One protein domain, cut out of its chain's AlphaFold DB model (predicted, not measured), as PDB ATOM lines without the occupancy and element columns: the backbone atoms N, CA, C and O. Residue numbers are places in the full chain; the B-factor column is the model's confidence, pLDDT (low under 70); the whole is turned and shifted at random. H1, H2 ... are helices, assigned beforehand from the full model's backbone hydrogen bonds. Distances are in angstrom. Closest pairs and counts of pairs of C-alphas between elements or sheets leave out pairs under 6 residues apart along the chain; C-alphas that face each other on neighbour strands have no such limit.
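Overview. This is residues 261 to 306 and 346 to 390 of the 647 residues of the protein "Clr5 domain-containing protein" of Endocarpon pusillum (strain Z07020 / HMAS-L-300199) (UniProt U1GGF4). Three helices at shallow tilts, H3 and the hairpin H4 and H5, group loosely in a triangle, with H2 beyond one end of H3, short H1 near the middle, and loops as the rest. The 91 printed residues, under half in the five named helices H1 to H5, are all helix in class and compact, radius of gyration of the C-alphas 13.3 A, spanning 39 by 35 by 26 A.

Arrangement. H1, residues 261 to 264, touches no helix. H2, residues 276 to 282, is close but not clearly touching H3, residues 293 to 303: closest C-alphas Arg 281 and Ala 303, 6.2 A, opposite ways at 20 degrees. H5, residues 363 to 374, only just touches H3, with 3 pairs within 8 A, through 363 to 367 alone: closest C-alphas Ile 293 and Lys 363, 6.4 A, the same way at 29 degrees. H4, residues 347 to 354, and H5 form a hairpin, opposite ways at 8 degrees; H5 touches H4 with 370 to 374 alone, closest C-alphas Gln 349 and Ile 373, 6.0 A. Every O i to N i+4 pair is within hydrogen-bond range in H3 and H4, 2 of 3 in H2 and 7 of 8 in H5; H1 is too short for one.

Along the chain. H1 begins at C-alpha 261 (-35.339, -0.647, -34.652). H3 is 15.1 A long; H5, 16.5 A, ends at C-alpha 374 (-29.484, 5.534, -33.817).

Size, cuts and confidence. Residues 307 to 345 are not printed, with 11.6 A between C-alphas 306 and 346. The link H1 to H2 is long. Residues 375 to 390 hold no named element. Mean pLDDT of the printed part is 72.8, with residues 271 to 281 and 387 to 390 among those under 70.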
ATOM      1  N   PHE A 261     -35.683   0.356 -33.632       82.06
ATOM      2  CA  PHE A 261     -35.339  -0.647 -34.652       82.06
ATOM      3  C   PHE A 261     -36.564  -1.307 -35.298       82.06
ATOM      4  O   PHE A 261     -36.629  -1.415 -36.514       82.06
ATOM      5  N   TYR A 262     -37.583  -1.668 -34.512       83.12
ATOM      6  CA  TYR A 262     -38.841  -2.212 -35.048       83.12
ATOM      7  C   TYR A 262     -39.697  -1.162 -35.781       83.12
ATOM      8  O   TYR A 262     -40.597  -1.517 -36.537       83.12
ATOM      9  N   LYS A 263     -39.439   0.135 -35.567       82.56
ATOM     10  CA  LYS A 263     -40.073   1.230 -36.320       82.56
ATOM     11  C   LYS A 263     -39.317   1.591 -37.604       82.56
ATOM     12  O   LYS A 263     -39.975   2.091 -38.507       82.56
ATOM     13  N   HIS A 264     -38.008   1.333 -37.660       79.44
ATOM     14  CA  HIS A 264     -37.164   1.459 -38.853       79.44
ATOM     15  C   HIS A 264     -37.415   0.271 -39.801       79.44
ATOM     16  O   HIS A 264     -37.990   0.456 -40.867       79.44
ATOM     17  N   ASP A 265     -37.134  -0.963 -39.353       80.00
ATOM     18  CA  ASP A 265     -37.340  -2.196 -40.130       80.00
ATOM     19  C   ASP A 265     -38.263  -3.198 -39.408       80.00
ATOM     20  O   ASP A 265     -37.788  -4.114 -38.717       80.00
ATOM     21  N   PRO A 266     -39.595  -3.098 -39.587       79.81
ATOM     22  CA  PRO A 266     -40.545  -4.033 -38.990       79.81
ATOM     23  C   PRO A 266     -40.282  -5.497 -39.364       79.81
ATOM     24  O   PRO A 266     -40.412  -6.361 -38.504       79.81
ATOM     25  N   GLN A 267     -39.879  -5.783 -40.612       71.06
ATOM     26  CA  GLN A 267     -39.591  -7.149 -41.080       71.06
ATOM     27  C   GLN A 267     -38.345  -7.736 -40.399       71.06
ATOM     28  O   GLN A 267     -38.391  -8.841 -39.861       71.06
ATOM     29  N   LYS A 268     -37.243  -6.976 -40.356       73.31
ATOM     30  CA  LYS A 268     -35.960  -7.416 -39.784       73.31
ATOM     31  C   LYS A 268     -36.037  -7.664 -38.279       73.31
ATOM     32  O   LYS A 268     -35.401  -8.590 -37.779       73.31
ATOM     33  N   TYR A 269     -36.825  -6.867 -37.560       71.75
ATOM     34  CA  TYR A 269     -36.923  -6.907 -36.097       71.75
ATOM     35  C   TYR A 269     -38.228  -7.535 -35.576       71.75
ATOM     36  O   TYR A 269     -38.634  -7.286 -34.438       71.75
ATOM     37  N   ASN A 270     -38.872  -8.373 -36.395       70.12
ATOM     38  CA  ASN A 270     -40.086  -9.106 -36.047       70.12
ATOM     39  C   ASN A 270     -39.794 -10.368 -35.191       70.12
ATOM     40  O   ASN A 270     -38.844 -11.090 -35.493       70.12
ATOM     41  N   PRO A 271     -40.628 -10.730 -34.190       63.31
ATOM     42  CA  PRO A 271     -40.713 -12.095 -33.651       63.31
ATOM     43  C   PRO A 271     -40.981 -13.200 -34.685       63.31
ATOM     44  O   PRO A 271     -40.743 -14.364 -34.372       63.31
ATOM     45  N   GLN A 272     -41.504 -12.862 -35.865       63.75
ATOM     46  CA  GLN A 272     -41.686 -13.762 -37.007       63.75
ATOM     47  C   GLN A 272     -40.816 -13.308 -38.192       63.75
ATOM     48  O   GLN A 272     -41.336 -13.038 -39.272       63.75
ATOM     49  N   ASN A 273     -39.512 -13.134 -37.968       66.25
ATOM     50  CA  ASN A 273     -38.537 -13.025 -39.055       66.25
ATOM     51  C   ASN A 273     -37.957 -14.413 -39.384       66.25
ATOM     52  O   ASN A 273     -37.971 -15.317 -38.547       66.25
ATOM     53  N   ASP A 274     -37.441 -14.579 -40.600       51.97
ATOM     54  CA  ASP A 274     -37.045 -15.895 -41.133       51.97
ATOM     55  C   ASP A 274     -35.799 -16.470 -40.430       51.97
ATOM     56  O   ASP A 274     -35.553 -17.675 -40.418       51.97
ATOM     57  N   ASN A 275     -35.014 -15.608 -39.776       58.91
ATOM     58  CA  ASN A 275     -33.849 -16.006 -38.994       58.91
ATOM     59  C   ASN A 275     -34.249 -16.324 -37.542       58.91
ATOM     60  O   ASN A 275     -34.249 -15.453 -36.669       58.91
ATOM     61  N   ILE A 276     -34.500 -17.607 -37.268       52.34
ATOM     62  CA  ILE A 276     -34.916 -18.162 -35.963       52.34
ATOM     63  C   ILE A 276     -34.074 -17.641 -34.775       52.34
ATOM     64  O   ILE A 276     -34.616 -17.348 -33.704       52.34
ATOM     65  N   SER A 277     -32.755 -17.474 -34.948       50.25
ATOM     66  CA  SER A 277     -31.871 -16.956 -33.887       50.25
ATOM     67  C   SER A 277     -32.150 -15.482 -33.548       50.25
ATOM     68  O   SER A 277     -32.098 -15.069 -32.385       50.25
ATOM     69  N   SER A 278     -32.521 -14.696 -34.560       56.72
ATOM     70  CA  SER A 278     -32.893 -13.289 -34.438       56.72
ATOM     71  C   SER A 278     -34.326 -13.116 -33.931       56.72
ATOM     72  O   SER A 278     -34.556 -12.257 -33.078       56.72
ATOM     73  N   ALA A 279     -35.268 -13.963 -34.360       60.28
ATOM     74  CA  ALA A 279     -36.656 -13.973 -33.890       60.28
ATOM     75  C   ALA A 279     -36.743 -14.023 -32.352       60.28
ATOM     76  O   ALA A 279     -37.429 -13.214 -31.722       60.28
ATOM     77  N   MET A 280     -35.978 -14.924 -31.717       58.19
ATOM     78  CA  MET A 280     -35.930 -15.050 -30.253       58.19
ATOM     79  C   MET A 280     -35.419 -13.766 -29.570       58.19
ATOM     80  O   MET A 280     -35.960 -13.361 -28.536       58.19
ATOM     81  N   ARG A 281     -34.407 -13.102 -30.146       61.91
ATOM     82  CA  ARG A 281     -33.839 -11.844 -29.632       61.91
ATOM     83  C   ARG A 281     -34.824 -10.680 -29.770       61.91
ATOM     84  O   ARG A 281     -35.031  -9.939 -28.804       61.91
ATOM     85  N   TYR A 282     -35.434 -10.526 -30.943       72.81
ATOM     86  CA  TYR A 282     -36.282  -9.377 -31.275       72.81
ATOM     87  C   TYR A 282     -37.761  -9.564 -30.911       72.81
ATOM     88  O   TYR A 282     -38.549  -8.628 -31.013       72.81
ATOM     89  N   ARG A 283     -38.136 -10.710 -30.325       70.94
ATOM     90  CA  ARG A 283     -39.483 -10.978 -29.787       70.94
ATOM     91  C   ARG A 283     -40.048  -9.893 -28.860       70.94
ATOM     92  O   ARG A 283     -41.262  -9.770 -28.750       70.94
ATOM     93  N   THR A 284     -39.199  -9.117 -28.182       75.69
ATOM     94  CA  THR A 284     -39.650  -8.001 -27.322       75.69
ATOM     95  C   THR A 284     -39.716  -6.645 -28.028       75.69
ATOM     96  O   THR A 284     -40.220  -5.701 -27.433       75.69
ATOM     97  N   CYS A 285     -39.240  -6.528 -29.271       80.62
ATOM     98  CA  CYS A 285     -39.230  -5.281 -30.044       80.62
ATOM     99  C   CYS A 285     -40.630  -4.911 -30.572       80.62
ATOM    100  O   CYS A 285     -40.963  -3.728 -30.647       80.62
ATOM    101  N   ALA A 286     -41.452  -5.923 -30.873       77.50
ATOM    102  CA  ALA A 286     -42.743  -5.797 -31.554       77.50
ATOM    103  C   ALA A 286     -43.987  -5.738 -30.640       77.50
ATOM    104  O   ALA A 286     -45.102  -5.839 -31.135       77.50
ATOM    105  N   GLY A 287     -43.834  -5.579 -29.319       64.06
ATOM    106  CA  GLY A 287     -44.968  -5.389 -28.398       64.06
ATOM    107  C   GLY A 287     -44.698  -5.867 -26.964       64.06
ATOM    108  O   GLY A 287     -43.796  -6.681 -26.752       64.06
ATOM    109  N   PRO A 288     -45.440  -5.375 -25.948       68.06
ATOM    110  CA  PRO A 288     -46.550  -4.405 -25.998       68.06
ATOM    111  C   PRO A 288     -46.108  -2.922 -25.889       68.06
ATOM    112  O   PRO A 288     -46.899  -2.044 -25.538       68.06
ATOM    113  N   GLY A 289     -44.828  -2.630 -26.143       81.12
ATOM    114  CA  GLY A 289     -44.254  -1.287 -26.020       81.12
ATOM    115  C   GLY A 289     -43.778  -0.933 -24.601       81.12
ATOM    116  O   GLY A 289     -43.849  -1.738 -23.670       81.12
ATOM    117  N   TRP A 290     -43.261   0.290 -24.425       82.00
ATOM    118  CA  TRP A 290     -42.613   0.734 -23.180       82.00
ATOM    119  C   TRP A 290     -43.290   1.964 -22.559       82.00
ATOM    120  O   TRP A 290     -43.301   3.046 -23.134       82.00
ATOM    121  N   GLU A 291     -43.754   1.831 -21.314       80.19
ATOM    122  CA  GLU A 291     -44.322   2.925 -20.496       80.19
ATOM    123  C   GLU A 291     -43.350   4.101 -20.243       80.19
ATOM    124  O   GLU A 291     -43.764   5.206 -19.873       80.19
ATOM    125  N   SER A 292     -42.039   3.855 -20.348       82.12
ATOM    126  CA  SER A 292     -40.995   4.827 -20.014       82.12
ATOM    127  C   SER A 292     -39.696   4.612 -20.790       82.12
ATOM    128  O   SER A 292     -39.246   3.485 -21.017       82.12
ATOM    129  N   ILE A 293     -39.037   5.732 -21.089       82.44
ATOM    130  CA  ILE A 293     -37.735   5.809 -21.760       82.44
ATOM    131  C   ILE A 293     -36.650   4.993 -21.041       82.44
ATOM    132  O   ILE A 293     -35.784   4.419 -21.694       82.44
ATOM    133  N   SER A 294     -36.700   4.874 -19.710       77.81
ATOM    134  CA  SER A 294     -35.746   4.059 -18.945       77.81
ATOM    135  C   SER A 294     -35.859   2.563 -19.258       77.81
ATOM    136  O   SER A 294     -34.832   1.899 -19.402       77.81
ATOM    137  N   ARG A 295     -37.083   2.029 -19.417       78.62
ATOM    138  CA  ARG A 295     -37.280   0.628 -19.830       78.62
ATOM    139  C   ARG A 295     -36.918   0.426 -21.304       78.62
ATOM    140  O   ARG A 295     -36.282  -0.575 -21.620       78.62
ATOM    141  N   LEU A 296     -37.248   1.386 -22.177       83.00
ATOM    142  CA  LEU A 296     -36.861   1.346 -23.594       83.00
ATOM    143  C   LEU A 296     -35.332   1.342 -23.764       83.00
ATOM    144  O   LEU A 296     -34.795   0.464 -24.434       83.00
ATOM    145  N   ARG A 297     -34.614   2.244 -23.076       79.31
ATOM    146  CA  ARG A 297     -33.141   2.235 -23.011       79.31
ATOM    147  C   ARG A 297     -32.614   0.876 -22.564       79.31
ATOM    148  O   ARG A 297     -31.712   0.346 -23.195       79.31
ATOM    149  N   GLN A 298     -33.167   0.298 -21.496       77.88
ATOM    150  CA  GLN A 298     -32.723  -1.005 -20.992       77.88
ATOM    151  C   GLN A 298     -32.972  -2.151 -21.989       77.88
ATOM    152  O   GLN A 298     -32.169  -3.080 -22.045       77.88
ATOM    153  N   HIS A 299     -34.054  -2.095 -22.769       83.56
ATOM    154  CA  HIS A 299     -34.315  -3.028 -23.864       83.56
ATOM    155  C   HIS A 299     -33.285  -2.857 -24.993       83.56
ATOM    156  O   HIS A 299     -32.573  -3.809 -25.302       83.56
ATOM    157  N   LEU A 300     -33.109  -1.640 -25.521       81.06
ATOM    158  CA  LEU A 300     -32.133  -1.337 -26.579       81.06
ATOM    159  C   LEU A 300     -30.703  -1.723 -26.181       81.06
ATOM    160  O   LEU A 300     -30.003  -2.390 -26.942       81.06
ATOM    161  N   PHE A 301     -30.300  -1.405 -24.944       76.62
ATOM    162  CA  PHE A 301     -28.996  -1.787 -24.399       76.62
ATOM    163  C   PHE A 301     -28.797  -3.297 -24.217       76.62
ATOM    164  O   PHE A 301     -27.670  -3.703 -23.966       76.62
ATOM    165  N   ARG A 302     -29.839  -4.132 -24.329       69.75
ATOM    166  CA  ARG A 302     -29.745  -5.596 -24.185       69.75
ATOM    167  C   ARG A 302     -30.020  -6.371 -25.472       69.75
ATOM    168  O   ARG A 302     -29.424  -7.425 -25.644       69.75
ATOM    169  N   ALA A 303     -30.923  -5.885 -26.321       69.62
ATOM    170  CA  ALA A 303     -31.332  -6.564 -27.550       69.62
ATOM    171  C   ALA A 303     -30.512  -6.126 -28.774       69.62
ATOM    172  O   ALA A 303     -30.225  -6.966 -29.617       69.62
ATOM    173  N   HIS A 304     -30.104  -4.853 -28.848       76.00
ATOM    174  CA  HIS A 304     -29.429  -4.292 -30.026       76.00
ATOM    175  C   HIS A 304     -27.976  -3.885 -29.728       76.00
ATOM    176  O   HIS A 304     -27.070  -4.285 -30.444       76.00
ATOM    177  N   ILE A 305     -27.716  -3.157 -28.633       71.81
ATOM    178  CA  ILE A 305     -26.384  -2.563 -28.380       71.81
ATOM    179  C   ILE A 305     -25.395  -3.532 -27.705       71.81
ATOM    180  O   ILE A 305     -24.207  -3.494 -27.999       71.81
ATOM    181  N   ALA A 306     -25.845  -4.387 -26.776       59.88
ATOM    182  CA  ALA A 306     -24.970  -5.361 -26.095       59.88
ATOM    183  C   ALA A 306     -24.923  -6.734 -26.785       59.88
ATOM    184  O   ALA A 306     -24.584  -7.736 -26.149       59.88
ATOM    185  N   SER A 346     -22.256   2.446 -33.317       64.06
ATOM    186  CA  SER A 346     -20.934   3.011 -33.045       64.06
ATOM    187  C   SER A 346     -20.761   3.379 -31.574       64.06
ATOM    188  O   SER A 346     -21.703   3.836 -30.918       64.06
ATOM    189  N   GLU A 347     -19.543   3.235 -31.046       63.91
ATOM    190  CA  GLU A 347     -19.226   3.588 -29.659       63.91
ATOM    191  C   GLU A 347     -19.622   5.040 -29.329       63.91
ATOM    192  O   GLU A 347     -20.088   5.311 -28.220       63.91
ATOM    193  N   GLU A 348     -19.570   5.955 -30.305       64.00
ATOM    194  CA  GLU A 348     -20.072   7.321 -30.137       64.00
ATOM    195  C   GLU A 348     -21.594   7.371 -29.939       64.00
ATOM    196  O   GLU A 348     -22.073   7.993 -28.989       64.00
ATOM    197  N   GLN A 349     -22.368   6.665 -30.767       71.75
ATOM    198  CA  GLN A 349     -23.824   6.566 -30.609       71.75
ATOM    199  C   GLN A 349     -24.166   5.948 -29.243       71.75
ATOM    200  O   GLN A 349     -25.011   6.468 -28.509       71.75
ATOM    201  N   GLN A 350     -23.444   4.903 -28.821       74.44
ATOM    202  CA  GLN A 350     -23.596   4.325 -27.482       74.44
ATOM    203  C   GLN A 350     -23.279   5.336 -26.371       74.44
ATOM    204  O   GLN A 350     -24.021   5.428 -25.388       74.44
ATOM    205  N   ARG A 351     -22.200   6.114 -26.511       73.44
ATOM    206  CA  ARG A 351     -21.778   7.161 -25.566       73.44
ATOM    207  C   ARG A 351     -22.841   8.252 -25.434       73.44
ATOM    208  O   ARG A 351     -23.174   8.652 -24.314       73.44
ATOM    209  N   GLN A 352     -23.444   8.670 -26.544       73.62
ATOM    210  CA  GLN A 352     -24.544   9.636 -26.560       73.62
ATOM    211  C   GLN A 352     -25.841   9.069 -25.956       73.62
ATOM    212  O   GLN A 352     -26.510   9.768 -25.196       73.62
ATOM    213  N   LEU A 353     -26.160   7.789 -26.181       76.81
ATOM    214  CA  LEU A 353     -27.326   7.119 -25.580       76.81
ATOM    215  C   LEU A 353     -27.182   6.846 -24.072       76.81
ATOM    216  O   LEU A 353     -28.196   6.749 -23.369       76.81
ATOM    217  N   ARG A 354     -25.943   6.732 -23.566       73.19
ATOM    218  CA  ARG A 354     -25.615   6.616 -22.129       73.19
ATOM    219  C   ARG A 354     -25.651   7.960 -21.390       73.19
ATOM    220  O   ARG A 354     -25.828   7.961 -20.169       73.19
ATOM    221  N   ARG A 355     -25.495   9.098 -22.081       77.25
ATOM    222  CA  ARG A 355     -25.621  10.433 -21.467       77.25
ATOM    223  C   ARG A 355     -27.045  10.637 -20.932       77.25
ATOM    224  O   ARG A 355     -28.033  10.334 -21.597       77.25
ATOM    225  N   LYS A 356     -27.159  11.178 -19.714       70.50
ATOM    226  CA  LYS A 356     -28.458  11.551 -19.133       70.50
ATOM    227  C   LYS A 356     -29.047  12.720 -19.929       70.50
ATOM    228  O   LYS A 356     -28.440  13.786 -19.981       70.50
ATOM    229  N   GLN A 357     -30.224  12.523 -20.519       74.12
ATOM    230  CA  GLN A 357     -31.049  13.621 -21.037       74.12
ATOM    231  C   GLN A 357     -31.505  14.536 -19.880       74.12
ATOM    232  O   GLN A 357     -31.614  14.061 -18.743       74.12
ATOM    233  N   PRO A 358     -31.771  15.830 -20.144       71.00
ATOM    234  CA  PRO A 358     -32.334  16.734 -19.146       71.00
ATOM    235  C   PRO A 358     -33.739  16.278 -18.731       71.00
ATOM    236  O   PRO A 358     -34.504  15.771 -19.548       71.00
ATOM    237  N   SER A 359     -34.100  16.490 -17.466       61.44
ATOM    238  CA  SER A 359     -35.394  16.076 -16.900       61.44
ATOM    239  C   SER A 359     -36.594  16.916 -17.359       61.44
ATOM    240  O   SER A 359     -37.712  16.635 -16.943       61.44
ATOM    241  N   SER A 360     -36.366  17.944 -18.179       70.12
ATOM    242  CA  SER A 360     -37.393  18.793 -18.795       70.12
ATOM    243  C   SER A 360     -37.908  18.271 -20.142       70.12
ATOM    244  O   SER A 360     -38.866  18.824 -20.670       70.12
ATOM    245  N   LEU A 361     -37.272  17.245 -20.718       78.00
ATOM    246  CA  LEU A 361     -37.661  16.686 -22.013       78.00
ATOM    247  C   LEU A 361     -38.884  15.762 -21.870       78.00
ATOM    248  O   LEU A 361     -38.943  14.962 -20.932       78.00
ATOM    249  N   THR A 362     -39.830  15.818 -22.813       83.44
ATOM    250  CA  THR A 362     -40.973  14.886 -22.838       83.44
ATOM    251  C   THR A 362     -40.505  13.449 -23.122       83.44
ATOM    252  O   THR A 362     -39.341  13.220 -23.481       83.44
ATOM    253  N   LYS A 363     -41.377  12.439 -22.964       81.00
ATOM    254  CA  LYS A 363     -41.004  11.056 -23.335       81.00
ATOM    255  C   LYS A 363     -40.819  10.948 -24.852       81.00
ATOM    256  O   LYS A 363     -39.987  10.180 -25.319       81.00
ATOM    257  N   GLU A 364     -41.573  11.750 -25.581       83.50
ATOM    258  CA  GLU A 364     -41.698  11.814 -27.023       83.50
ATOM    259  C   GLU A 364     -40.429  12.437 -27.620       83.50
ATOM    260  O   GLU A 364     -39.727  11.778 -28.381       83.50
ATOM    261  N   ASP A 365     -40.024  13.620 -27.155       82.38
ATOM    262  CA  ASP A 365     -38.745  14.256 -27.515       82.38
ATOM    263  C   ASP A 365     -37.543  13.388 -27.117       82.38
ATOM    264  O   ASP A 365     -36.545  13.288 -27.836       82.38
ATOM    265  N   SER A 366     -37.634  12.721 -25.960       83.31
ATOM    266  CA  SER A 366     -36.611  11.783 -25.491       83.31
ATOM    267  C   SER A 366     -36.456  10.572 -26.413       83.31
ATOM    268  O   SER A 366     -35.351  10.024 -26.477       83.31
ATOM    269  N   TRP A 367     -37.533  10.171 -27.098       87.88
ATOM    270  CA  TRP A 367     -37.572   9.107 -28.099       87.88
ATOM    271  C   TRP A 367     -37.100   9.605 -29.468       87.88
ATOM    272  O   TRP A 367     -36.220   8.986 -30.052       87.88
ATOM    273  N   LEU A 368     -37.582  10.757 -29.945       83.44
ATOM    274  CA  LEU A 368     -37.159  11.357 -31.221       83.44
ATOM    275  C   LEU A 368     -35.643  11.612 -31.231       83.44
ATOM    276  O   LEU A 368     -34.934  11.203 -32.149       83.44
ATOM    277  N   ARG A 369     -35.111  12.169 -30.135       82.56
ATOM    278  CA  ARG A 369     -33.664  12.339 -29.933       82.56
ATOM    279  C   ARG A 369     -32.905  11.013 -29.819       82.56
ATOM    280  O   ARG A 369     -31.709  10.984 -30.072       82.56
ATOM    281  N   MET A 370     -33.554   9.930 -29.396       82.94
ATOM    282  CA  MET A 370     -32.951   8.594 -29.363       82.94
ATOM    283  C   MET A 370     -32.904   7.978 -30.765       82.94
ATOM    284  O   MET A 370     -31.885   7.399 -31.125       82.94
ATOM    285  N   TYR A 371     -33.965   8.160 -31.555       84.38
ATOM    286  CA  TYR A 371     -34.056   7.720 -32.943       84.38
ATOM    287  C   TYR A 371     -32.988   8.395 -33.812       84.38
ATOM    288  O   TYR A 371     -32.168   7.700 -34.397       84.38
ATOM    289  N   GLY A 372     -32.887   9.729 -33.786       81.81
ATOM    290  CA  GLY A 372     -31.878  10.472 -34.563       81.81
ATOM    291  C   GLY A 372     -30.415  10.243 -34.146       81.81
ATOM    292  O   GLY A 372     -29.510  10.606 -34.889       81.81
ATOM    293  N   ILE A 373     -30.154   9.631 -32.980       83.31
ATOM    294  CA  ILE A 373     -28.807   9.146 -32.613       83.31
ATOM    295  C   ILE A 373     -28.554   7.746 -33.192       83.31
ATOM    296  O   ILE A 373     -27.420   7.436 -33.543       83.31
ATOM    297  N   LEU A 374     -29.581   6.894 -33.275       80.44
ATOM    298  CA  LEU A 374     -29.484   5.534 -33.817       80.44
ATOM    299  C   LEU A 374     -29.424   5.523 -35.350       80.44
ATOM    300  O   LEU A 374     -28.599   4.803 -35.904       80.44
ATOM    301  N   PHE A 375     -30.222   6.371 -36.005       83.06
ATOM    302  CA  PHE A 375     -30.367   6.446 -37.461       83.06
ATOM    303  C   PHE A 375     -30.096   7.878 -37.980       83.06
ATOM    304  O   PHE A 375     -31.028   8.567 -38.388       83.06
ATOM    305  N   PRO A 376     -28.839   8.376 -37.973       78.44
ATOM    306  CA  PRO A 376     -28.535   9.768 -38.344       78.44
ATOM    307  C   PRO A 376     -28.783  10.117 -39.820       78.44
ATOM    308  O   PRO A 376     -28.752  11.291 -40.180       78.44
ATOM    309  N   HIS A 377     -28.981   9.107 -40.673       67.75
ATOM    310  CA  HIS A 377     -29.216   9.254 -42.112       67.75
ATOM    311  C   HIS A 377     -30.689   9.057 -42.511       67.75
ATOM    312  O   HIS A 377     -31.044   9.336 -43.655       67.75
ATOM    313  N   ASP A 378     -31.549   8.603 -41.592       72.31
ATOM    314  CA  ASP A 378     -32.977   8.462 -41.863       72.31
ATOM    315  C   ASP A 378     -33.672   9.829 -41.773       72.31
ATOM    316  O   ASP A 378     -33.647  10.508 -40.744       72.31
ATOM    317  N   SER A 379     -34.295  10.236 -42.879       65.25
ATOM    318  CA  SER A 379     -35.035  11.498 -42.989       65.25
ATOM    319  C   SER A 379     -36.516  11.368 -42.603       65.25
ATOM    320  O   SER A 379     -37.204  12.381 -42.488       65.25
ATOM    321  N   ASN A 380     -37.029  10.149 -42.403       67.19
ATOM    322  CA  ASN A 380     -38.445   9.859 -42.177       67.19
ATOM    323  C   ASN A 380     -38.703   9.384 -40.739       67.19
ATOM    324  O   ASN A 380     -39.037   8.228 -40.494       67.19
ATOM    325  N   ILE A 381     -38.547  10.294 -39.771       74.69
ATOM    326  CA  ILE A 381     -38.643   9.976 -38.338       74.69
ATOM    327  C   ILE A 381     -40.057   9.447 -37.996       74.69
ATOM    328  O   ILE A 381     -41.022  10.219 -38.008       74.69
ATOM    329  N   PRO A 382     -40.218   8.157 -37.639       75.25
ATOM    330  CA  PRO A 382     -41.530   7.546 -37.489       75.25
ATOM    331  C   PRO A 382     -42.142   7.837 -36.113       75.25
ATOM    332  O   PRO A 382     -41.452   8.152 -35.143       75.25
ATOM    333  N   SER A 383     -43.469   7.686 -36.007       77.12
ATOM    334  CA  SER A 383     -44.218   7.957 -34.768       77.12
ATOM    335  C   SER A 383     -43.619   7.223 -33.545       77.12
ATOM    336  O   SER A 383     -43.538   5.987 -33.590       77.12
ATOM    337  N   PRO A 384     -43.275   7.933 -32.443       80.25
ATOM    338  CA  PRO A 384     -42.649   7.358 -31.243       80.25
ATOM    339  C   PRO A 384     -43.429   6.250 -30.534       80.25
ATOM    340  O   PRO A 384     -42.883   5.545 -29.680       80.25
ATOM    341  N   TYR A 385     -44.722   6.126 -30.830       80.62
ATOM    342  CA  TYR A 385     -45.642   5.262 -30.108       80.62
ATOM    343  C   TYR A 385     -45.851   3.904 -30.785       80.62
ATOM    344  O   TYR A 385     -45.790   3.753 -32.011       80.62
ATOM    345  N   TYR A 386     -46.147   2.916 -29.947       73.25
ATOM    346  CA  TYR A 386     -46.672   1.625 -30.352       73.25
ATOM    347  C   TYR A 386     -48.149   1.790 -30.739       73.25
ATOM    348  O   TYR A 386     -48.972   2.145 -29.897       73.25
ATOM    349  N   GLN A 387     -48.476   1.556 -32.011       61.69
ATOM    350  CA  GLN A 387     -49.865   1.499 -32.471       61.69
ATOM    351  C   GLN A 387     -50.465   0.166 -32.037       61.69
ATOM    352  O   GLN A 387     -49.903  -0.889 -32.326       61.69
ATOM    353  N   SER A 388     -51.609   0.214 -31.359       47.41
ATOM    354  CA  SER A 388     -52.352  -1.010 -31.054       47.41
ATOM    355  C   SER A 388     -53.139  -1.485 -32.277       47.41
ATOM    356  O   SER A 388     -53.538  -0.691 -33.131       47.41
ATOM    357  N   ASP A 389     -53.458  -2.775 -32.338       46.34
ATOM    358  CA  ASP A 389     -54.235  -3.374 -33.435       46.34
ATOM    359  C   ASP A 389     -55.649  -2.760 -33.568       46.34
ATOM    360  O   ASP A 389     -56.271  -2.799 -34.631       46.34
ATOM    361  N   LYS A 390     -56.127  -2.103 -32.498       39.78
ATOM    362  CA  LYS A 390     -57.387  -1.339 -32.414       39.78
ATOM    363  C   LYS A 390     -57.316   0.065 -33.049       39.78
ATOM    364  O   LYS A 390     -58.335   0.755 -33.122       39.78
TER     365      LYS A 390